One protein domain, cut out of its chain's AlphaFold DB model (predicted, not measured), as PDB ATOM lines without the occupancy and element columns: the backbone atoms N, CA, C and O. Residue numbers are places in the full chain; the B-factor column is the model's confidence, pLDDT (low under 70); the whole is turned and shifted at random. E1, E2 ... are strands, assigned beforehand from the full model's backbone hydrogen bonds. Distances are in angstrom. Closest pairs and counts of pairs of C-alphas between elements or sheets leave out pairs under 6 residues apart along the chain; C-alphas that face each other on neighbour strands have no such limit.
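What this domain is: This is residues 36 to 195 of the 454 residues of an uncharacterized protein of Desulfuromonadaceae bacterium (UniProt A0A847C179). One long, twisted sheet is rolled into a half-open barrel: at one end its edge strands E1 and E10 come near each other, with closest C-alphas 6.8 A apart, while the other end stays open. The long strands E4 to E8 make the wall, and the hairpin of E8 and E9 reaches out at the open end. The printed part has 160 residues with no named helix and ten named strands, E1 to E10 in chain order; the class is all strand, and the branched sheet is antiparallel. The whole is loose, with a radius of gyration of the C-alphas of 19.4 A, and a rod spanning 67 by 31 by 30 A.

Where its parts are: Find C-alpha 143 at (-24.224, 46.315, -50.250); from there E8, the longest strand, runs 55.8 A to C-alpha 162 at (8.845, 23.484, -11.551). Before it come E7, residues 124 to 138, 39.2 A; E6, residues 98 to 110, 37.5 A; E5, residues 81 to 95, 43.1 A; and E4, residues 62 to 74, 39.3 A. Look earlier for E3 at residues 54 to 59, E2 at 49 to 51 and E1 at 36 to 40, which begins at C-alpha 36 (-18.557, 34.527, -55.975). After E8 come E9, residues 169 to 175, and E10, residues 185 to 192, 22.8 A.

How they stand to each other: Follow E3 to E9 as a meander, each strand the antiparallel neighbour of the one before. E5 and E6 form a hairpin at 163 degrees, with N 93 and O 100 at 2.7 A. E4 lies on the other side of E5, with N 69 and O 86 at 2.8 A. E7 is beside E6, with N 103 and O 132 at 2.8 A. E8 is beside E7, with N 147 and O 135 at 2.7 A, and bends by 50 degrees at residue 147. On the other side of E8 from E7, look for E10 beside residues 143 to 150, with N 146 and O 189 at 2.8 A, and E9 beside residues 155 to 162, with N 157 and O 174 at 2.9 A. On one side of E4 are E2, with N 70 and O 50 at 2.7 A, and E3, with N 57 and O 64 at 2.8 A. E2 runs on into E3 at 21 degrees. E1 is beside E3, with N 38 and O 56 at 2.8 A; its closest C-alphas to E10 are those of Val 40 and Val 191. E9 and E10 are apart.

The domain as a whole: The two C-alphas farthest apart are those of Pro 140 and Glu 165, 69.1 A. The printed part has no cut. The long link is E6 to E7, residues 111 to 123. The mean pLDDT of the printed part is 76.7; 53 residues are under 70, among them residues 38 to 47 and 191 to 195.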
ATOM      1  N   PHE A  36     -19.436  33.367 -55.839       74.12
ATOM      2  CA  PHE A  36     -18.557  34.527 -55.975       74.12
ATOM      3  C   PHE A  36     -17.749  34.764 -54.701       74.12
ATOM      4  O   PHE A  36     -17.968  34.144 -53.663       74.12
ATOM      5  N   SER A  37     -16.764  35.652 -54.777       72.81
ATOM      6  CA  SER A  37     -16.000  36.086 -53.610       72.81
ATOM      7  C   SER A  37     -15.906  37.601 -53.578       72.81
ATOM      8  O   SER A  37     -15.824  38.244 -54.623       72.81
ATOM      9  N   VAL A  38     -15.948  38.162 -52.375       68.44
ATOM     10  CA  VAL A  38     -15.820  39.596 -52.126       68.44
ATOM     11  C   VAL A  38     -14.622  39.813 -51.231       68.44
ATOM     12  O   VAL A  38     -14.581  39.307 -50.114       68.44
ATOM     13  N   GLU A  39     -13.679  40.612 -51.706       68.69
ATOM     14  CA  GLU A  39     -12.548  41.067 -50.916       68.69
ATOM     15  C   GLU A  39     -12.869  42.431 -50.289       68.69
ATOM     16  O   GLU A  39     -13.212  43.394 -50.977       68.69
ATOM     17  N   VAL A  40     -12.795  42.508 -48.961       65.38
ATOM     18  CA  VAL A  40     -13.050  43.718 -48.178       65.38
ATOM     19  C   VAL A  40     -11.752  44.162 -47.529       65.38
ATOM     20  O   VAL A  40     -11.224  43.510 -46.627       65.38
ATOM     21  N   PHE A  41     -11.248  45.310 -47.971       57.41
ATOM     22  CA  PHE A  41     -10.071  45.917 -47.373       57.41
ATOM     23  C   PHE A  41     -10.460  46.713 -46.120       57.41
ATOM     24  O   PHE A  41     -11.387  47.529 -46.175       57.41
ATOM     25  N   PRO A  42      -9.763  46.520 -44.990       54.84
ATOM     26  CA  PRO A  42      -9.975  47.338 -43.806       54.84
ATOM     27  C   PRO A  42      -9.625  48.799 -44.117       54.84
ATOM     28  O   PRO A  42      -8.560  49.098 -44.654       54.84
ATOM     29  N   ALA A  43     -10.528  49.721 -43.770       44.94
ATOM     30  CA  ALA A  43     -10.380  51.151 -44.063       44.94
ATOM     31  C   ALA A  43      -9.234  51.825 -43.282       44.94
ATOM     32  O   ALA A  43      -8.827  52.936 -43.614       44.94
ATOM     33  N   VAL A  44      -8.708  51.162 -42.248       45.56
ATOM     34  CA  VAL A  44      -7.645  51.682 -41.388       45.56
ATOM     35  C   VAL A  44      -6.405  50.808 -41.549       45.56
ATOM     36  O   VAL A  44      -6.320  49.725 -40.979       45.56
ATOM     37  N   ARG A  45      -5.423  51.306 -42.305       46.97
ATOM     38  CA  ARG A  45      -4.016  50.922 -42.138       46.97
ATOM     39  C   ARG A  45      -3.366  52.013 -41.305       46.97
ATOM     40  O   ARG A  45      -3.195  53.130 -41.782       46.97
ATOM     41  N   ASN A  46      -3.053  51.716 -40.053       58.38
ATOM     42  CA  ASN A  46      -2.218  52.591 -39.239       58.38
ATOM     43  C   ASN A  46      -0.946  51.828 -38.857       58.38
ATOM     44  O   ASN A  46      -0.907  50.605 -38.937       58.38
ATOM     45  N   GLN A  47       0.103  52.539 -38.450       61.94
ATOM     46  CA  GLN A  47       1.405  51.936 -38.130       61.94
ATOM     47  C   GLN A  47       1.375  50.905 -36.982       61.94
ATOM     48  O   GLN A  47       2.373  50.240 -36.732       61.94
ATOM     49  N   TYR A  48       0.249  50.787 -36.275       71.88
ATOM     50  CA  TYR A  48       0.033  49.865 -35.166       71.88
ATOM     51  C   TYR A  48      -0.902  48.704 -35.534       71.88
ATOM     52  O   TYR A  48      -1.247  47.907 -34.664       71.88
ATOM     53  N   GLN A  49      -1.329  48.599 -36.795       72.19
ATOM     54  CA  GLN A  49      -2.297  47.602 -37.231       72.19
ATOM     55  C   GLN A  49      -2.019  47.107 -38.647       72.19
ATOM     56  O   GLN A  49      -2.034  47.867 -39.616       72.19
ATOM     57  N   GLU A  50      -1.866  45.795 -38.759       75.00
ATOM     58  CA  GLU A  50      -1.801  45.078 -40.023       75.00
ATOM     59  C   GLU A  50      -2.985  44.119 -40.082       75.00
ATOM     60  O   GLU A  50      -3.150  43.255 -39.223       75.00
ATOM     61  N   GLN A  51      -3.841  44.269 -41.083       72.81
ATOM     62  CA  GLN A  51      -4.931  43.335 -41.317       72.81
ATOM     63  C   GLN A  51      -4.968  42.991 -42.799       72.81
ATOM     64  O   GLN A  51      -4.975  43.887 -43.649       72.81
ATOM     65  N   ASP A  52      -5.002  41.691 -43.082       67.12
ATOM     66  CA  ASP A  52      -5.195  41.189 -44.435       67.12
ATOM     67  C   ASP A  52      -6.589  41.563 -44.943       67.12
ATOM     68  O   ASP A  52      -7.517  41.841 -44.172       67.12
ATOM     69  N   ALA A  53      -6.756  41.576 -46.261       64.19
ATOM     70  CA  ALA A  53      -8.083  41.729 -46.823       64.19
ATOM     71  C   ALA A  53      -8.983  40.577 -46.357       64.19
ATOM     72  O   ALA A  53      -8.568  39.419 -46.292       64.19
ATOM     73  N   VAL A  54     -10.225  40.899 -46.009       73.88
ATOM     74  CA  VAL A  54     -11.206  39.890 -45.621       73.88
ATOM     75  C   VAL A  54     -11.866  39.377 -46.886       73.88
ATOM     76  O   VAL A  54     -12.581  40.125 -47.548       73.88
ATOM     77  N   VAL A  55     -11.644  38.111 -47.224       73.44
ATOM     78  CA  VAL A  55     -12.312  37.476 -48.362       73.44
ATOM     79  C   VAL A  55     -13.531  36.711 -47.861       73.44
ATOM     80  O   VAL A  55     -13.407  35.756 -47.093       73.44
ATOM     81  N   TYR A  56     -14.712  37.149 -48.291       78.62
ATOM     82  CA  TYR A  56     -15.970  36.434 -48.103       78.62
ATOM     83  C   TYR A  56     -16.260  35.594 -49.341       78.62
ATOM     84  O   TYR A  56     -16.336  36.129 -50.445       78.62
ATOM     85  N   HIS A  57     -16.455  34.295 -49.163       80.75
ATOM     86  CA  HIS A  57     -16.876  33.364 -50.198       80.75
ATOM     87  C   HIS A  57     -18.377  33.120 -50.075       80.75
ATOM     88  O   HIS A  57     -18.856  32.728 -49.012       80.75
ATOM     89  N   PHE A  58     -19.103  33.347 -51.162       81.69
ATOM     90  CA  PHE A  58     -20.522  33.047 -51.292       81.69
ATOM     91  C   PHE A  58     -20.659  31.828 -52.209       81.69
ATOM     92  O   PHE A  58     -20.177  31.858 -53.343       81.69
ATOM     93  N   ASP A  59     -21.268  30.755 -51.704       83.06
ATOM     94  CA  ASP A  59     -21.539  29.503 -52.421       83.06
ATOM     95  C   ASP A  59     -23.012  29.123 -52.211       83.06
ATOM     96  O   ASP A  59     -23.399  28.556 -51.184       83.06
ATOM     97  N   GLY A  60     -23.855  29.534 -53.156       84.88
ATOM     98  CA  GLY A  60     -25.306  29.525 -53.030       84.88
ATOM     99  C   GLY A  60     -25.758  30.394 -51.858       84.88
ATOM    100  O   GLY A  60     -25.427  31.576 -51.772       84.88
ATOM    101  N   GLU A  61     -26.503  29.794 -50.929       88.06
ATOM    102  CA  GLU A  61     -26.905  30.461 -49.688       88.06
ATOM    103  C   GLU A  61     -25.784  30.488 -48.642       88.06
ATOM    104  O   GLU A  61     -25.919  31.202 -47.658       88.06
ATOM    105  N   ARG A  62     -24.689  29.727 -48.784       90.06
ATOM    106  CA  ARG A  62     -23.630  29.663 -47.763       90.06
ATOM    107  C   ARG A  62     -22.661  30.831 -47.913       90.06
ATOM    108  O   ARG A  62     -22.206  31.135 -49.012       90.06
ATOM    109  N   VAL A  63     -22.274  31.422 -46.784       87.69
ATOM    110  CA  VAL A  63     -21.206  32.425 -46.699       87.69
ATOM    111  C   VAL A  63     -20.110  31.921 -45.775       87.69
ATOM    112  O   VAL A  63     -20.396  31.390 -44.701       87.69
ATOM    113  N   SER A  64     -18.854  32.082 -46.170       91.12
ATOM    114  CA  SER A  64     -17.710  31.814 -45.301       91.12
ATOM    115  C   SER A  64     -16.609  32.848 -45.488       91.12
ATOM    116  O   SER A  64     -16.531  33.519 -46.512       91.12
ATOM    117  N   GLY A  65     -15.747  33.000 -44.489       87.31
ATOM    118  CA  GLY A  65     -14.589  33.881 -44.575       87.31
ATOM    119  C   GLY A  65     -13.542  33.537 -43.528       87.31
ATOM    120  O   GLY A  65     -13.850  32.979 -42.474       87.31
ATOM    121  N   SER A  66     -12.288  33.866 -43.812       85.56
ATOM    122  CA  SER A  66     -11.188  33.712 -42.861       85.56
ATOM    123  C   SER A  66     -10.187  34.834 -43.064       85.56
ATOM    124  O   SER A  66      -9.830  35.145 -44.195       85.56
ATOM    125  N   TRP A  67      -9.721  35.433 -41.973       87.19
ATOM    126  CA  TRP A  67      -8.726  36.500 -42.028       87.19
ATOM    127  C   TRP A  67      -7.880  36.540 -40.762       87.19
ATOM    128  O   TRP A  67      -8.253  36.003 -39.712       87.19
ATOM    129  N   GLN A  68      -6.737  37.208 -40.869       85.44
ATOM    130  CA  GLN A  68      -5.826  37.446 -39.764       85.44
ATOM    131  C   GLN A  68      -5.619  38.950 -39.575       85.44
ATOM    132  O   GLN A  68      -5.538  39.725 -40.528       85.44
ATOM    133  N   ARG A  69      -5.556  39.364 -38.313       84.75
ATOM    134  CA  ARG A  69      -5.209  40.720 -37.892       84.75
ATOM    135  C   ARG A  69      -4.038  40.659 -36.928       84.75
ATOM    136  O   ARG A  69      -4.015  39.810 -36.044       84.75
ATOM    137  N   THR A  70      -3.101  41.576 -37.072       83.06
ATOM    138  CA  THR A  70      -1.990  41.800 -36.159       83.06
ATOM    139  C   THR A  70      -2.074  43.225 -35.625       83.06
ATOM    140  O   THR A  70      -2.011  44.187 -36.385       83.06
ATOM    141  N   ASP A  71      -2.200  43.358 -34.310       83.06
ATOM    142  CA  ASP A  71      -2.168  44.628 -33.598       83.06
ATOM    143  C   ASP A  71      -0.805  44.773 -32.885       83.06
ATOM    144  O   ASP A  71      -0.321  43.831 -32.249       83.06
ATOM    145  N   PHE A  72      -0.183  45.949 -32.977       81.25
ATOM    146  CA  PHE A  72       1.067  46.301 -32.298       81.25
ATOM    147  C   PHE A  72       0.781  47.340 -31.214       81.25
ATOM    148  O   PHE A  72       0.644  48.529 -31.492       81.25
ATOM    149  N   ILE A  73       0.680  46.902 -29.963       78.44
ATOM    150  CA  ILE A  73       0.319  47.776 -28.842       78.44
ATOM    151  C   ILE A  73       1.593  48.317 -28.185       78.44
ATOM    152  O   ILE A  73       2.397  47.518 -27.693       78.44
ATOM    153  N   PRO A  74       1.799  49.646 -28.130       69.81
ATOM    154  CA  PRO A  74       2.909  50.232 -27.388       69.81
ATOM    155  C   PRO A  74       2.811  49.882 -25.901       69.81
ATOM    156  O   PRO A  74       1.743  50.009 -25.298       69.81
ATOM    157  N   LYS A  75       3.922  49.464 -25.288       70.00
ATOM    158  CA  LYS A  75       3.970  49.260 -23.836       70.00
ATOM    159  C   LYS A  75       3.965  50.627 -23.123       70.00
ATOM    160  O   LYS A  75       4.753  51.490 -23.508       70.00
ATOM    161  N   PRO A  76       3.114  50.851 -22.100       52.12
ATOM    162  CA  PRO A  76       3.023  52.141 -21.403       52.12
ATOM    163  C   PRO A  76       4.322  52.597 -20.717       52.12
ATOM    164  O   PRO A  76       4.492  53.784 -20.453       52.12
ATOM    165  N   ASP A  77       5.214  51.659 -20.400       62.44
ATOM    166  CA  ASP A  77       6.358  51.830 -19.503       62.44
ATOM    167  C   ASP A  77       7.695  51.321 -20.077       62.44
ATOM    168  O   ASP A  77       8.711  51.350 -19.380       62.44
ATOM    169  N   SER A  78       7.749  50.889 -21.344       56.72
ATOM    170  CA  SER A  78       8.992  50.385 -21.943       56.72
ATOM    171  C   SER A  78       9.161  50.706 -23.431       56.72
ATOM    172  O   SER A  78       8.211  51.022 -24.147       56.72
ATOM    173  N   LYS A  79      10.411  50.627 -23.914       55.31
ATOM    174  CA  LYS A  79      10.752  50.684 -25.345       55.31
ATOM    175  C   LYS A  79      10.399  49.343 -25.998       55.31
ATOM    176  O   LYS A  79      11.286  48.536 -26.244       55.31
ATOM    177  N   GLY A  80       9.117  49.081 -26.233       64.50
ATOM    178  CA  GLY A  80       8.693  47.846 -26.887       64.50
ATOM    179  C   GLY A  80       7.230  47.850 -27.308       64.50
ATOM    180  O   GLY A  80       6.425  48.663 -26.846       64.50
ATOM    181  N   THR A  81       6.887  46.911 -28.183       68.50
ATOM    182  CA  THR A  81       5.516  46.691 -28.653       68.50
ATOM    183  C   THR A  81       5.088  45.274 -28.334       68.50
ATOM    184  O   THR A  81       5.839  44.320 -28.522       68.50
ATOM    185  N   VAL A  82       3.857  45.124 -27.877       75.00
ATOM    186  CA  VAL A  82       3.198  43.829 -27.777       75.00
ATOM    187  C   VAL A  82       2.588  43.499 -29.127       75.00
ATOM    188  O   VAL A  82       1.853  44.316 -29.679       75.00
ATOM    189  N   LYS A  83       2.841  42.288 -29.627       83.50
ATOM    190  CA  LYS A  83       2.193  41.782 -30.836       83.50
ATOM    191  C   LYS A  83       0.973  40.950 -30.452       83.50
ATOM    192  O   LYS A  83       1.100  39.932 -29.773       83.50
ATOM    193  N   TRP A  84      -0.200  41.361 -30.910       85.94
ATOM    194  CA  TRP A  84      -1.451  40.638 -30.718       85.94
ATOM    195  C   TRP A  84      -1.959  40.138 -32.064       85.94
ATOM    196  O   TRP A  84      -2.298  40.927 -32.937       85.94
ATOM    197  N   VAL A  85      -1.991  38.822 -32.253       87.12
ATOM    198  CA  VAL A  85      -2.451  38.210 -33.503       87.12
ATOM    199  C   VAL A  85      -3.839  37.631 -33.300       87.12
ATOM    200  O   VAL A  85      -4.019  36.776 -32.444       87.12
ATOM    201  N   THR A  86      -4.815  38.066 -34.086       87.44
ATOM    202  CA  THR A  86      -6.176  37.528 -34.092       87.44
ATOM    203  C   THR A  86      -6.452  36.807 -35.399       87.44
ATOM    204  O   THR A  86      -6.467  37.433 -36.456       87.44
ATOM    205  N   THR A  87      -6.734  35.512 -35.322       89.69
ATOM    206  CA  THR A  87      -7.222  34.719 -36.450       89.69
ATOM    207  C   THR A  87      -8.719  34.551 -36.310       89.69
ATOM    208  O   THR A  87      -9.206  34.120 -35.267       89.69
ATOM    209  N   THR A  88      -9.456  34.892 -37.359       89.00
ATOM    210  CA  THR A  88     -10.914  34.848 -37.358       89.00
ATOM    211  C   THR A  88     -11.431  33.987 -38.493       89.00
ATOM    212  O   THR A  88     -10.934  34.074 -39.613       89.00
ATOM    213  N   ARG A  89     -12.447  33.180 -38.193       91.81
ATOM    214  CA  ARG A  89     -13.230  32.412 -39.159       91.81
ATOM    215  C   ARG A  89     -14.697  32.766 -39.011       91.81
ATOM    216  O   ARG A  89     -15.176  32.955 -37.897       91.81
ATOM    217  N   MET A  90     -15.392  32.847 -40.129       91.19
ATOM    218  CA  MET A  90     -16.806  33.171 -40.209       91.19
ATOM    219  C   MET A  90     -17.506  32.148 -41.090       91.19
ATOM    220  O   MET A  90     -16.986  31.780 -42.144       91.19
ATOM    221  N   GLU A  91     -18.681  31.712 -40.655       93.94
ATOM    222  CA  GLU A  91     -19.596  30.890 -41.439       93.94
ATOM    223  C   GLU A  91     -21.026  31.386 -41.237       93.94
ATOM    224  O   GLU A  91     -21.398  31.830 -40.154       93.94
ATOM    225  N   GLY A  92     -21.842  31.323 -42.280       93.50
ATOM    226  CA  GLY A  92     -23.216  31.790 -42.222       93.50
ATOM    227  C   GLY A  92     -24.011  31.470 -43.475       93.50
ATOM    228  O   GLY A  92     -23.575  30.710 -44.343       93.50
ATOM    229  N   THR A  93     -25.182  32.083 -43.563       91.69
ATOM    230  CA  THR A  93     -26.091  32.014 -44.695       91.69
ATOM    231  C   THR A  93     -26.489  33.408 -45.173       91.69
ATOM    232  O   THR A  93     -26.652  34.331 -44.376       91.69
ATOM    233  N   PHE A  94     -26.650  33.570 -46.482       86.88
ATOM    234  CA  PHE A  94     -27.216  34.749 -47.119       86.88
ATOM    235  C   PHE A  94     -28.423  34.338 -47.960       86.88
ATOM    236  O   PHE A  94     -28.273  33.733 -49.020       86.88
ATOM    237  N   ARG A  95     -29.628  34.660 -47.482       84.00
ATOM    238  CA  ARG A  95     -30.890  34.276 -48.127       84.00
ATOM    239  C   ARG A  95     -31.905  35.408 -48.040       84.00
ATOM    240  O   ARG A  95     -32.058  36.018 -46.985       84.00
ATOM    241  N   GLY A  96     -32.595  35.699 -49.146       78.12
ATOM    242  CA  GLY A  96     -33.626  36.748 -49.191       78.12
ATOM    243  C   GLY A  96     -33.106  38.130 -48.777       78.12
ATOM    244  O   GLY A  96     -33.801  38.889 -48.106       78.12
ATOM    245  N   GLY A  97     -31.839  38.428 -49.083       78.56
ATOM    246  CA  GLY A  97     -31.191  39.669 -48.662       78.56
ATOM    247  C   GLY A  97     -30.808  39.727 -47.178       78.56
ATOM    248  O   GLY A  97     -30.419  40.793 -46.709       78.56
ATOM    249  N   VAL A  98     -30.888  38.632 -46.420       85.75
ATOM    250  CA  VAL A  98     -30.496  38.581 -45.004       85.75
ATOM    251  C   VAL A  98     -29.243  37.727 -44.846       85.75
ATOM    252  O   VAL A  98     -29.225  36.577 -45.272       85.75
ATOM    253  N   LEU A  99     -28.204  38.296 -44.227       87.00
ATOM    254  CA  LEU A  99     -26.995  37.591 -43.798       87.00
ATOM    255  C   LEU A  99     -27.158  37.190 -42.330       87.00
ATOM    256  O   LEU A  99     -27.377  38.052 -41.484       87.00
ATOM    257  N   GLN A 100     -27.013  35.913 -42.012       92.81
ATOM    258  CA  GLN A 100     -26.926  35.420 -40.640       92.81
ATOM    259  C   GLN A 100     -25.707  34.527 -40.514       92.81
ATOM    260  O   GLN A 100     -25.419  33.754 -41.418       92.81
ATOM    261  N   GLY A 101     -24.970  34.612 -39.417       92.19
ATOM    262  CA  GLY A 101     -23.817  33.745 -39.252       92.19
ATOM    263  C   GLY A 101     -23.170  33.836 -37.894       92.19
ATOM    264  O   GLY A 101     -23.579  34.601 -37.022       92.19
ATOM    265  N   GLU A 102     -22.115  33.058 -37.746       91.62
ATOM    266  CA  GLU A 102     -21.273  33.048 -36.573       91.62
ATOM    267  C   GLU A 102     -19.821  33.294 -36.958       91.62
ATOM    268  O   GLU A 102     -19.325  32.876 -38.006       91.62
ATOM    269  N   GLN A 103     -19.130  33.978 -36.063       92.19
ATOM    270  CA  GLN A 103     -17.707  34.225 -36.125       92.19
ATOM    271  C   GLN A 103     -17.031  33.540 -34.942       92.19
ATOM    272  O   GLN A 103     -17.481  33.653 -33.803       92.19
ATOM    273  N   GLN A 104     -15.905  32.888 -35.190       93.12
ATOM    274  CA  GLN A 104     -15.001  32.410 -34.155       93.12
ATOM    275  C   GLN A 104     -13.656  33.095 -34.332       93.12
ATOM    276  O   GLN A 104     -13.049  33.021 -35.403       93.12
ATOM    277  N   SER A 105     -13.187  33.758 -33.281       90.88
ATOM    278  CA  SER A 105     -11.879  34.408 -33.283       90.88
ATOM    279  C   SER A 105     -11.012  33.842 -32.178       90.88
ATOM    280  O   SER A 105     -11.443  33.722 -31.032       90.88
ATOM    281  N   GLU A 106      -9.768  33.544 -32.518       91.75
ATOM    282  CA  GLU A 106      -8.721  33.260 -31.555       91.75
ATOM    283  C   GLU A 106      -7.698  34.387 -31.605       91.75
ATOM    284  O   GLU A 106      -7.078  34.631 -32.641       91.75
ATOM    285  N   SER A 107      -7.502  35.055 -30.475       88.25
ATOM    286  CA  SER A 107      -6.505  36.101 -30.338       88.25
ATOM    287  C   SER A 107      -5.376  35.660 -29.419       88.25
ATOM    288  O   SER A 107      -5.588  35.322 -28.258       88.25
ATOM    289  N   VAL A 108      -4.157  35.703 -29.938       88.19
ATOM    290  CA  VAL A 108      -2.932  35.247 -29.296       88.19
ATOM    291  C   VAL A 108      -2.052  36.450 -28.986       88.19
ATOM    292  O   VAL A 108      -1.629  37.181 -29.882       88.19
ATOM    293  N   TYR A 109      -1.764  36.648 -27.707       84.56
ATOM    294  CA  TYR A 109      -0.821  37.658 -27.248       84.56
ATOM    295  C   TYR A 109       0.590  37.073 -27.280       84.56
ATOM    296  O   TYR A 109       0.856  36.077 -26.601       84.56
ATOM    297  N   LEU A 110       1.500  37.720 -28.003       81.00
ATOM    298  CA  LEU A 110       2.908  37.350 -28.092       81.00
ATOM    299  C   LEU A 110       3.763  38.339 -27.294       81.00
ATOM    300  O   LEU A 110       3.612  39.559 -27.414       81.00
ATOM    301  N   ARG A 111       4.674  37.804 -26.478       70.62
ATOM    302  CA  ARG A 111       5.655  38.619 -25.757       70.62
ATOM    303  C   ARG A 111       6.758  39.086 -26.713       70.62
ATOM    304  O   ARG A 111       7.060  38.407 -27.689       70.62
ATOM    305  N   ASP A 112       7.341  40.244 -26.424       67.25
ATOM    306  CA  ASP A 112       8.467  40.784 -27.190       67.25
ATOM    307  C   ASP A 112       9.683  39.839 -27.079       67.25
ATOM    308  O   ASP A 112      10.004  39.432 -25.957       67.25
ATOM    309  N   PRO A 113      10.365  39.495 -28.189       65.69
ATOM    310  CA  PRO A 113      11.600  38.714 -28.160       65.69
ATOM    311  C   PRO A 113      12.690  39.264 -27.239       65.69
ATOM    312  O   PRO A 113      13.452  38.483 -26.674       65.69
ATOM    313  N   GLY A 114      12.749  40.585 -27.045       65.75
ATOM    314  CA  GLY A 114      13.687  41.212 -26.110       65.75
ATOM    315  C   GLY A 114      13.414  40.892 -24.635       65.75
ATOM    316  O   GLY A 114      14.309  41.048 -23.810       65.75
ATOM    317  N   ASP A 115      12.211  40.411 -24.303       66.50
ATOM    318  CA  ASP A 115      11.828  40.004 -22.945       66.50
ATOM    319  C   ASP A 115      11.961  38.486 -22.717       66.50
ATOM    320  O   ASP A 115      11.462  37.965 -21.710       66.50
ATOM    321  N   TYR A 116      12.540  37.745 -23.666       75.12
ATOM    322  CA  TYR A 116      12.747  36.307 -23.511       75.12
ATOM    323  C   TYR A 116      13.860  36.056 -22.494       75.12
ATOM    324  O   TYR A 116      14.871  36.756 -22.453       75.12
ATOM    325  N   GLY A 117      13.666  35.049 -21.650       68.44
ATOM    326  CA  GLY A 117      14.599  34.703 -20.584       68.44
ATOM    327  C   GLY A 117      14.757  33.191 -20.456       68.44
ATOM    328  O   GLY A 117      14.013  32.441 -21.089       68.44
ATOM    329  N   PRO A 118      15.694  32.720 -19.619       64.38
ATOM    330  CA  PRO A 118      15.887  31.287 -19.379       64.38
ATOM    331  C   PRO A 118      14.609  30.600 -18.858       64.38
ATOM    332  O   PRO A 118      14.352  29.448 -19.195       64.38
ATOM    333  N   ASP A 119      13.763  31.341 -18.135       63.41
ATOM    334  CA  ASP A 119      12.478  30.875 -17.596       63.41
ATOM    335  C   ASP A 119      11.276  31.150 -18.520       63.41
ATOM    336  O   ASP A 119      10.129  30.944 -18.123       63.41
ATOM    337  N   PHE A 120      11.511  31.667 -19.733       65.19
ATOM    338  CA  PHE A 120      10.486  31.848 -20.760       65.19
ATOM    339  C   PHE A 120      11.124  31.925 -22.161       65.19
ATOM    340  O   PHE A 120      11.531  33.012 -22.586       65.19
ATOM    341  N   PRO A 121      11.190  30.810 -22.915       57.62
ATOM    342  CA  PRO A 121      11.900  30.752 -24.196       57.62
ATOM    343  C   PRO A 121      11.188  31.495 -25.342       57.62
ATOM    344  O   PRO A 121      11.698  31.524 -26.460       57.62
ATOM    345  N   GLY A 122      10.025  32.099 -25.078       66.50
ATOM    346  CA  GLY A 122       9.284  32.938 -26.014       66.50
ATOM    347  C   GLY A 122       7.898  32.409 -26.376       66.50
ATOM    348  O   GLY A 122       7.482  31.333 -25.952       66.50
ATOM    349  N   GLY A 123       7.166  33.193 -27.174       69.94
ATOM    350  CA  GLY A 123       5.866  32.803 -27.724       69.94
ATOM    351  C   GLY A 123       4.647  33.387 -27.007       69.94
ATOM    352  O   GLY A 123       4.690  34.462 -26.402       69.94
ATOM    353  N   ALA A 124       3.518  32.696 -27.166       74.00
ATOM    354  CA  ALA A 124       2.218  33.151 -26.699       74.00
ATOM    355  C   ALA A 124       2.088  33.043 -25.180       74.00
ATOM    356  O   ALA A 124       2.293  31.966 -24.635       74.00
ATOM    357  N   VAL A 125       1.675  34.118 -24.507       80.69
ATOM    358  CA  VAL A 125       1.419  34.093 -23.050       80.69
ATOM    359  C   VAL A 125      -0.065  34.103 -22.700       80.69
ATOM    360  O   VAL A 125      -0.440  33.659 -21.620       80.69
ATOM    361  N   MET A 126      -0.918  34.560 -23.621       84.44
ATOM    362  CA  MET A 126      -2.371  34.580 -23.449       84.44
ATOM    363  C   MET A 126      -3.066  34.198 -24.756       84.44
ATOM    364  O   MET A 126      -2.633  34.608 -25.836       84.44
ATOM    365  N   ARG A 127      -4.164  33.444 -24.648       90.12
ATOM    366  CA  ARG A 127      -5.080  33.137 -25.756       90.12
ATOM    367  C   ARG A 127      -6.500  33.505 -25.351       90.12
ATOM    368  O   ARG A 127      -6.992  33.044 -24.322       90.12
ATOM    369  N   HIS A 128      -7.151  34.329 -26.151       89.69
ATOM    370  CA  HIS A 128      -8.545  34.719 -25.993       89.69
ATOM    371  C   HIS A 128      -9.365  34.093 -27.111       89.69
ATOM    372  O   HIS A 128      -8.957  34.124 -28.268       89.69
ATOM    373  N   PHE A 129     -10.522  33.548 -26.764       91.44
ATOM    374  CA  PHE A 129     -11.455  32.973 -27.720       91.44
ATOM    375  C   PHE A 129     -12.737  33.786 -27.681       91.44
ATOM    376  O   PHE A 129     -13.337  33.960 -26.617       91.44
ATOM    377  N   TYR A 130     -13.147  34.278 -28.839       89.19
ATOM    378  CA  TYR A 130     -14.351  35.072 -29.005       89.19
ATOM    379  C   TYR A 130     -15.335  34.332 -29.901       89.19
ATOM    380  O   TYR A 130     -14.941  33.710 -30.890       89.19
ATOM    381  N   ARG A 131     -16.620  34.453 -29.572       92.19
ATOM    382  CA  ARG A 131     -17.729  34.093 -30.457       92.19
ATOM    383  C   ARG A 131     -18.448  35.368 -30.864       92.19
ATOM    384  O   ARG A 131     -18.767  36.187 -30.005       92.19
ATOM    385  N   GLY A 132     -18.656  35.544 -32.159       89.00
ATOM    386  CA  GLY A 132     -19.423  36.633 -32.735       89.00
ATOM    387  C   GLY A 132     -20.716  36.128 -33.347       89.00
ATOM    388  O   GLY A 132     -20.697  35.126 -34.053       89.00
ATOM    389  N   GLU A 133     -21.813  36.827 -33.106       89.69
ATOM    390  CA  GLU A 133     -23.071  36.632 -33.832       89.69
ATOM    391  C   GLU A 133     -23.171  37.699 -34.918       89.69
ATOM    392  O   GLU A 133     -22.960  38.881 -34.635       89.69
ATOM    393  N   ILE A 134     -23.434  37.280 -36.155       88.25
ATOM    394  CA  ILE A 134     -23.509  38.146 -37.328       88.25
ATOM    395  C   ILE A 134     -24.955  38.251 -37.787       88.25
ATOM    396  O   ILE A 134     -25.594  37.251 -38.106       88.25
ATOM    397  N   GLU A 135     -25.415  39.486 -37.935       89.75
ATOM    398  CA  GLU A 135     -26.680  39.822 -38.567       89.75
ATOM    399  C   GLU A 135     -26.441  40.888 -39.626       89.75
ATOM    400  O   GLU A 135     -25.864  41.935 -39.351       89.75
ATOM    401  N   GLY A 136     -26.900  40.670 -40.849       86.56
ATOM    402  CA  GLY A 136     -26.773  41.648 -41.911       86.56
ATOM    403  C   GLY A 136     -27.981  41.692 -42.819       86.56
ATOM    404  O   GLY A 136     -28.759  40.745 -42.918       86.56
ATOM    405  N   ARG A 137     -28.149  42.827 -43.493       83.25
ATOM    406  CA  ARG A 137     -29.207  43.027 -44.481       83.25
ATOM    407  C   ARG A 137     -28.659  43.691 -45.729       83.25
ATOM    408  O   ARG A 137     -27.953  44.698 -45.628       83.25
ATOM    409  N   LEU A 138     -29.028  43.150 -46.883       76.50
ATOM    410  CA  LEU A 138     -28.865  43.776 -48.181       76.50
ATOM    411  C   LEU A 138     -29.589  45.119 -48.175       76.50
ATOM    412  O   LEU A 138     -30.730  45.236 -47.726       76.50
ATOM    413  N   GLN A 139     -28.877  46.133 -48.628       77.44
ATOM    414  CA  GLN A 139     -29.357  47.494 -48.722       77.44
ATOM    415  C   GLN A 139     -29.696  47.814 -50.183       77.44
ATOM    416  O   GLN A 139     -29.139  47.187 -51.090       77.44
ATOM    417  N   PRO A 140     -30.552  48.822 -50.437       56.31
ATOM    418  CA  PRO A 140     -30.931  49.220 -51.798       56.31
ATOM    419  C   PRO A 140     -29.745  49.610 -52.691       56.31
ATOM    420  O   PRO A 140     -29.811  49.505 -53.910       56.31
ATOM    421  N   ASP A 141     -28.634  50.036 -52.086       58.25
ATOM    422  CA  ASP A 141     -27.396  50.374 -52.791       58.25
ATOM    423  C   ASP A 141     -26.575  49.150 -53.239       58.25
ATOM    424  O   ASP A 141     -25.495  49.300 -53.816       58.25
ATOM    425  N   GLY A 142     -27.071  47.939 -52.974       64.50
ATOM    426  CA  GLY A 142     -26.445  46.692 -53.378       64.50
ATOM    427  C   GLY A 142     -25.352  46.177 -52.448       64.50
ATOM    428  O   GLY A 142     -24.653  45.235 -52.816       64.50
ATOM    429  N   ARG A 143     -25.185  46.766 -51.264       75.25
ATOM    430  CA  ARG A 143     -24.224  46.315 -50.250       75.25
ATOM    431  C   ARG A 143     -24.947  45.649 -49.083       75.25
ATOM    432  O   ARG A 143     -26.087  45.982 -48.779       75.25
ATOM    433  N   ILE A 144     -24.284  44.737 -48.379       76.12
ATOM    434  CA  ILE A 144     -24.801  44.182 -47.123       76.12
ATOM    435  C   ILE A 144     -24.319  45.068 -45.980       76.12
ATOM    436  O   ILE A 144     -23.114  45.217 -45.795       76.12
ATOM    437  N   LYS A 145     -25.245  45.612 -45.187       82.38
ATOM    438  CA  LYS A 145     -24.927  46.198 -43.883       82.38
ATOM    439  C   LYS A 145     -24.973  45.089 -42.840       82.38
ATOM    440  O   LYS A 145     -26.061  44.611 -42.526       82.38
ATOM    441  N   GLY A 146     -23.813  44.674 -42.354       81.44
ATOM    442  CA  GLY A 146     -23.645  43.683 -41.297       81.44
ATOM    443  C   GLY A 146     -23.443  44.329 -39.930       81.44
ATOM    444  O   GLY A 146     -22.962  45.455 -39.822       81.44
ATOM    445  N   ARG A 147     -23.796  43.591 -38.890       82.62
ATOM    446  CA  ARG A 147     -23.492  43.829 -37.489       82.62
ATOM    447  C   ARG A 147     -22.915  42.544 -36.928       82.62
ATOM    448  O   ARG A 147     -23.501  41.486 -37.121       82.62
ATOM    449  N   VAL A 148     -21.795  42.641 -36.226       82.69
ATOM    450  CA  VAL A 148     -21.231  41.540 -35.454       82.69
ATOM    451  C   VAL A 148     -21.188  41.911 -33.978       82.69
ATOM    452  O   VAL A 148     -20.664  42.963 -33.611       82.69
ATOM    453  N   THR A 149     -21.725  41.042 -33.130       82.44
ATOM    454  CA  THR A 149     -21.661  41.172 -31.670       82.44
ATOM    455  C   THR A 149     -20.718  40.109 -31.140       82.44
ATOM    456  O   THR A 149     -21.057  38.931 -31.131       82.44
ATOM    457  N   THR A 150     -19.521  40.512 -30.719       83.56
ATOM    458  CA  THR A 150     -18.475  39.599 -30.241       83.56
ATOM    459  C   THR A 150     -18.434  39.532 -28.719       83.56
ATOM    460  O   THR A 150     -18.418  40.553 -28.033       83.56
ATOM    461  N   THR A 151     -18.378  38.310 -28.193       86.50
ATOM    462  CA  THR A 151     -18.305  38.009 -26.762       86.50
ATOM    463  C   THR A 151     -17.091  37.129 -26.489       86.50
ATOM    464  O   THR A 151     -16.857  36.151 -27.201       86.50
ATOM    465  N   LEU A 152     -16.312  37.459 -25.456       87.75
ATOM    466  CA  LEU A 152     -15.222  36.608 -24.976       87.75
ATOM    467  C   LEU A 152     -15.819  35.365 -24.305       87.75
ATOM    468  O   LEU A 152     -16.493  35.474 -23.283       87.75
ATOM    469  N   THR A 153     -15.567  34.186 -24.865       90.69
ATOM    470  CA  THR A 153     -16.119  32.919 -24.367       90.69
ATOM    471  C   THR A 153     -15.115  32.126 -23.547       90.69
ATOM    472  O   THR A 153     -15.513  31.351 -22.679       90.69
ATOM    473  N   ARG A 154     -13.814  32.306 -23.799       91.94
ATOM    474  CA  ARG A 154     -12.754  31.593 -23.080       91.94
ATOM    475  C   ARG A 154     -11.460  32.398 -23.051       91.94
ATOM    476  O   ARG A 154     -11.119  33.075 -24.017       91.94
ATOM    477  N   GLN A 155     -10.712  32.271 -21.960       90.88
ATOM    478  CA  GLN A 155      -9.388  32.866 -21.797       90.88
ATOM    479  C   GLN A 155      -8.427  31.822 -21.226       90.88
ATOM    480  O   GLN A 155      -8.705  31.214 -20.193       90.88
ATOM    481  N   LEU A 156      -7.293  31.624 -21.896       89.75
ATOM    482  CA  LEU A 156      -6.210  30.760 -21.441       89.75
ATOM    483  C   LEU A 156      -4.972  31.603 -21.153       89.75
ATOM    484  O   LEU A 156      -4.562  32.416 -21.983       89.75
ATOM    485  N   GLY A 157      -4.376  31.378 -19.989       86.69
ATOM    486  CA  GLY A 157      -3.070  31.910 -19.622       86.69
ATOM    487  C   GLY A 157      -2.026  30.810 -19.671       86.69
ATOM    488  O   GLY A 157      -2.312  29.662 -19.315       86.69
ATOM    489  N   LEU A 158      -0.830  31.154 -20.141       84.31
ATOM    490  CA  LEU A 158       0.302  30.247 -20.090       84.31
ATOM    491  C   LEU A 158       0.868  30.255 -18.669       84.31
ATOM    492  O   LEU A 158       1.463  31.239 -18.228       84.31
ATOM    493  N   ASN A 159       0.670  29.153 -17.957       81.62
ATOM    494  CA  ASN A 159       1.261  28.935 -16.650       81.62
ATOM    495  C   ASN A 159       2.619  28.252 -16.804       81.62
ATOM    496  O   ASN A 159       2.858  27.512 -17.763       81.62
ATOM    497  N   TYR A 160       3.487  28.483 -15.828       78.50
ATOM    498  CA  TYR A 160       4.775  27.821 -15.713       78.50
ATOM    499  C   TYR A 160       5.049  27.460 -14.254       78.50
ATOM    500  O   TYR A 160       4.571  28.123 -13.331       78.50
ATOM    501  N   GLY A 161       5.812  26.395 -14.048       77.06
ATOM    502  CA  GLY A 161       6.213  25.943 -12.724       77.06
ATOM    503  C   GLY A 161       7.289  24.871 -12.805       77.06
ATOM    504  O   GLY A 161       7.536  24.307 -13.875       77.06
ATOM    505  N   ALA A 162       7.925  24.601 -11.667       67.62
ATOM    506  CA  ALA A 162       8.845  23.484 -11.551       67.62
ATOM    507  C   ALA A 162       8.065  22.184 -11.793       67.62
ATOM    508  O   ALA A 162       7.109  21.881 -11.072       67.62
ATOM    509  N   ALA A 163       8.467  21.422 -12.812       56.41
ATOM    510  CA  ALA A 163       8.308  19.983 -12.715       56.41
ATOM    511  C   ALA A 163       9.200  19.528 -11.541       56.41
ATOM    512  O   ALA A 163      10.118  20.245 -11.156       56.41
ATOM    513  N   THR A 164       8.857  18.434 -10.877       61.94
ATOM    514  CA  THR A 164       9.554  17.875  -9.700       61.94
ATOM    515  C   THR A 164      11.077  18.099  -9.671       61.94
ATOM    516  O   THR A 164      11.701  18.091 -10.726       61.94
ATOM    517  N   GLU A 165      11.674  18.283  -8.479       53.06
ATOM    518  CA  GLU A 165      13.110  18.597  -8.294       53.06
ATOM    519  C   GLU A 165      14.018  17.883  -9.316       53.06
ATOM    520  O   GLU A 165      14.179  16.665  -9.276       53.06
ATOM    521  N   GLY A 166      14.596  18.655 -10.245       64.69
ATOM    522  CA  GLY A 166      15.498  18.163 -11.295       64.69
ATOM    523  C   GLY A 166      14.923  18.153 -12.719       64.69
ATOM    524  O   GLY A 166      15.699  18.086 -13.672       64.69
ATOM    525  N   GLU A 167      13.609  18.288 -12.898       58.81
ATOM    526  CA  GLU A 167      12.979  18.455 -14.212       58.81
ATOM    527  C   GLU A 167      12.775  19.950 -14.507       58.81
ATOM    528  O   GLU A 167      12.252  20.697 -13.684       58.81
ATOM    529  N   GLY A 168      13.232  20.425 -15.670       71.06
ATOM    530  CA  GLY A 168      13.167  21.844 -16.045       71.06
ATOM    531  C   GLY A 168      11.753  22.452 -16.020       71.06
ATOM    532  O   GLY A 168      10.745  21.763 -15.862       71.06
ATOM    533  N   THR A 169      11.663  23.773 -16.205       76.69
ATOM    534  CA  THR A 169      10.389  24.511 -16.190       76.69
ATOM    535  C   THR A 169       9.385  23.925 -17.185       76.69
ATOM    536  O   THR A 169       9.625  23.906 -18.394       76.69
ATOM    537  N   ARG A 170       8.230  23.482 -16.679       80.62
ATOM    538  CA  ARG A 170       7.118  23.000 -17.504       80.62
ATOM    539  C   ARG A 170       6.131  24.131 -17.751       80.62
ATOM    540  O   ARG A 170       5.795  24.873 -16.832       80.62
ATOM    541  N   TYR A 171       5.617  24.199 -18.977       80.94
ATOM    542  CA  TYR A 171       4.589  25.153 -19.385       80.94
ATOM    543  C   TYR A 171       3.292  24.423 -19.719       80.94
ATOM    544  O   TYR A 171       3.313  23.348 -20.325       80.94
ATOM    545  N   TRP A 172       2.156  25.002 -19.343       85.88
ATOM    546  CA  TRP A 172       0.843  24.490 -19.726       85.88
ATOM    547  C   TRP A 172      -0.186  25.617 -19.801       85.88
ATOM    548  O   TRP A 172      -0.096  26.620 -19.096       85.88
ATOM    549  N   TRP A 173      -1.189  25.442 -20.658       86.81
ATOM    550  CA  TRP A 173      -2.318  26.360 -20.735       86.81
ATOM    551  C   TRP A 173      -3.309  26.056 -19.618       86.81
ATOM    552  O   TRP A 173      -3.742  24.913 -19.467       86.81
ATOM    553  N   ALA A 174      -3.692  27.080 -18.865       88.56
ATOM    554  CA  ALA A 174      -4.740  26.988 -17.862       88.56
ATOM    555  C   ALA A 174      -5.838  28.009 -18.147       88.56
ATOM    556  O   ALA A 174      -5.560  29.133 -18.575       88.56
ATOM    557  N   GLU A 175      -7.085  27.618 -17.892       89.38
ATOM    558  CA  GLU A 175      -8.208  28.546 -17.946       89.38
ATOM    559  C   GLU A 175      -8.059  29.628 -16.888       89.38
ATOM    560  O   GLU A 175      -7.758  29.362 -15.725       89.38
ATOM    561  N   GLN A 176      -8.257  30.864 -17.327       86.69
ATOM    562  CA  GLN A 176      -8.287  32.030 -16.465       86.69
ATOM    563  C   GLN A 176      -9.743  32.455 -16.283       86.69
ATOM    564  O   GLN A 176     -10.546  32.304 -17.213       86.69
ATOM    565  N   PRO A 177     -10.111  33.001 -15.113       84.00
ATOM    566  CA  PRO A 177     -11.445  33.538 -14.919       84.00
ATOM    567  C   PRO A 177     -11.718  34.619 -15.967       84.00
ATOM    568  O   PRO A 177     -10.943  35.564 -16.120       84.00
ATOM    569  N   LEU A 178     -12.836  34.478 -16.682       79.94
ATOM    570  CA  LEU A 178     -13.307  35.515 -17.591       79.94
ATOM    571  C   LEU A 178     -13.547  36.786 -16.786       79.94
ATOM    572  O   LEU A 178     -14.285  36.783 -15.794       79.94
ATOM    573  N   ASN A 179     -12.940  37.884 -17.221       69.69
ATOM    574  CA  ASN A 179     -13.241  39.174 -16.639       69.69
ATOM    575  C   ASN A 179     -14.681  39.548 -17.029       69.69
ATOM    576  O   ASN A 179     -14.944  39.978 -18.150       69.69
ATOM    577  N   LYS A 180     -15.622  39.363 -16.096       61.31
ATOM    578  CA  LYS A 180     -17.062  39.612 -16.292       61.31
ATOM    579  C   LYS A 180     -17.393  41.075 -16.623       61.31
ATOM    580  O   LYS A 180     -18.530  41.370 -16.968       61.31
ATOM    581  N   HIS A 181     -16.421  41.981 -16.513       62.00
ATOM    582  CA  HIS A 181     -16.560  43.387 -16.889       62.00
ATOM    583  C   HIS A 181     -16.279  43.660 -18.373       62.00
ATOM    584  O   HIS A 181     -16.425  44.799 -18.813       62.00
ATOM    585  N   ILE A 182     -15.886  42.650 -19.157       63.66
ATOM    586  CA  ILE A 182     -15.712  42.798 -20.603       63.66
ATOM    587  C   ILE A 182     -17.093  42.720 -21.254       63.66
ATOM    588  O   ILE A 182     -17.633  41.634 -21.470       63.66
ATOM    589  N   ALA A 183     -17.679  43.883 -21.536       69.44
ATOM    590  CA  ALA A 183     -18.927  43.969 -22.282       69.44
ATOM    591  C   ALA A 183     -18.746  43.427 -23.716       69.44
ATOM    592  O   ALA A 183     -17.662  43.581 -24.289       69.44
ATOM    593  N   PRO A 184     -19.791  42.824 -24.317       76.25
ATOM    594  CA  PRO A 184     -19.774  42.460 -25.727       76.25
ATOM    595  C   PRO A 184     -19.440  43.667 -26.609       76.25
ATOM    596  O   PRO A 184     -19.984  44.757 -26.420       76.25
ATOM    597  N   ALA A 185     -18.561  43.472 -27.588       71.69
ATOM    598  CA  ALA A 185     -18.227  44.506 -28.556       71.69
ATOM    599  C   ALA A 185     -19.122  44.346 -29.786       71.69
ATOM    600  O   ALA A 185     -19.112  43.297 -30.434       71.69
ATOM    601  N   THR A 186     -19.891  45.388 -30.105       67.44
ATOM    602  CA  THR A 186     -20.728  45.432 -31.310       67.44
ATOM    603  C   THR A 186     -20.038  46.255 -32.385       67.44
ATOM    604  O   THR A 186     -19.583  47.368 -32.120       67.44
ATOM    605  N   LEU A 187     -19.990  45.720 -33.598       67.00
ATOM    606  CA  LEU A 187     -19.419  46.384 -34.756       67.00
ATOM    607  C   LEU A 187     -20.377  46.321 -35.942       67.00
ATOM    608  O   LEU A 187     -20.791  45.236 -36.333       67.00
ATOM    609  N   ASP A 188     -20.637  47.466 -36.568       69.25
ATOM    610  CA  ASP A 188     -21.316  47.535 -37.862       69.25
ATOM    611  C   ASP A 188     -20.276  47.573 -39.002       69.25
ATOM    612  O   ASP A 188     -19.254  48.255 -38.894       69.25
ATOM    613  N   TYR A 189     -20.534  46.853 -40.097       63.81
ATOM    614  CA  TYR A 189     -19.671  46.795 -41.279       63.81
ATOM    615  C   TYR A 189     -20.460  46.682 -42.589       63.81
ATOM    616  O   TYR A 189     -21.669  46.452 -42.593       63.81
ATOM    617  N   TRP A 190     -19.770  46.866 -43.718       72.25
ATOM    618  CA  TRP A 190     -20.365  46.838 -45.054       72.25
ATOM    619  C   TRP A 190     -19.626  45.877 -45.977       72.25
ATOM    620  O   TRP A 190     -18.411  45.981 -46.122       72.25
ATOM    621  N   VAL A 191     -20.370  44.985 -46.634       67.62
ATOM    622  CA  VAL A 191     -19.842  44.060 -47.646       67.62
ATOM    623  C   VAL A 191     -20.363  44.491 -49.019       67.62
ATOM    624  O   VAL A 191     -21.578  44.451 -49.243       67.62
ATOM    625  N   PRO A 192     -19.497  44.946 -49.938       64.88
ATOM    626  CA  PRO A 192     -19.905  45.233 -51.305       64.88
ATOM    627  C   PRO A 192     -20.182  43.920 -52.040       64.88
ATOM    628  O   PRO A 192     -19.308  43.069 -52.119       64.88
ATOM    629  N   LEU A 193     -21.380  43.723 -52.585       64.25
ATOM    630  CA  LEU A 193     -21.627  42.565 -53.446       64.25
ATOM    631  C   LEU A 193     -21.078  42.825 -54.856       64.25
ATOM    632  O   LEU A 193     -20.977  43.992 -55.252       64.25
ATOM    633  N   PRO A 194     -20.736  41.773 -55.627       55.06
ATOM    634  CA  PRO A 194     -20.412  41.926 -57.035       55.06
ATOM    635  C   PRO A 194     -21.557  42.667 -57.713       55.06
ATOM    636  O   PRO A 194     -22.710  42.235 -57.678       55.06
ATOM    637  N   SER A 195     -21.238  43.827 -58.273       60.03
ATOM    638  CA  SER A 195     -22.208  44.618 -59.007       60.03
ATOM    639  C   SER A 195     -22.214  44.133 -60.449       60.03
ATOM    640  O   SER A 195     -21.155  43.994 -61.054       60.03
TER     641      SER A 195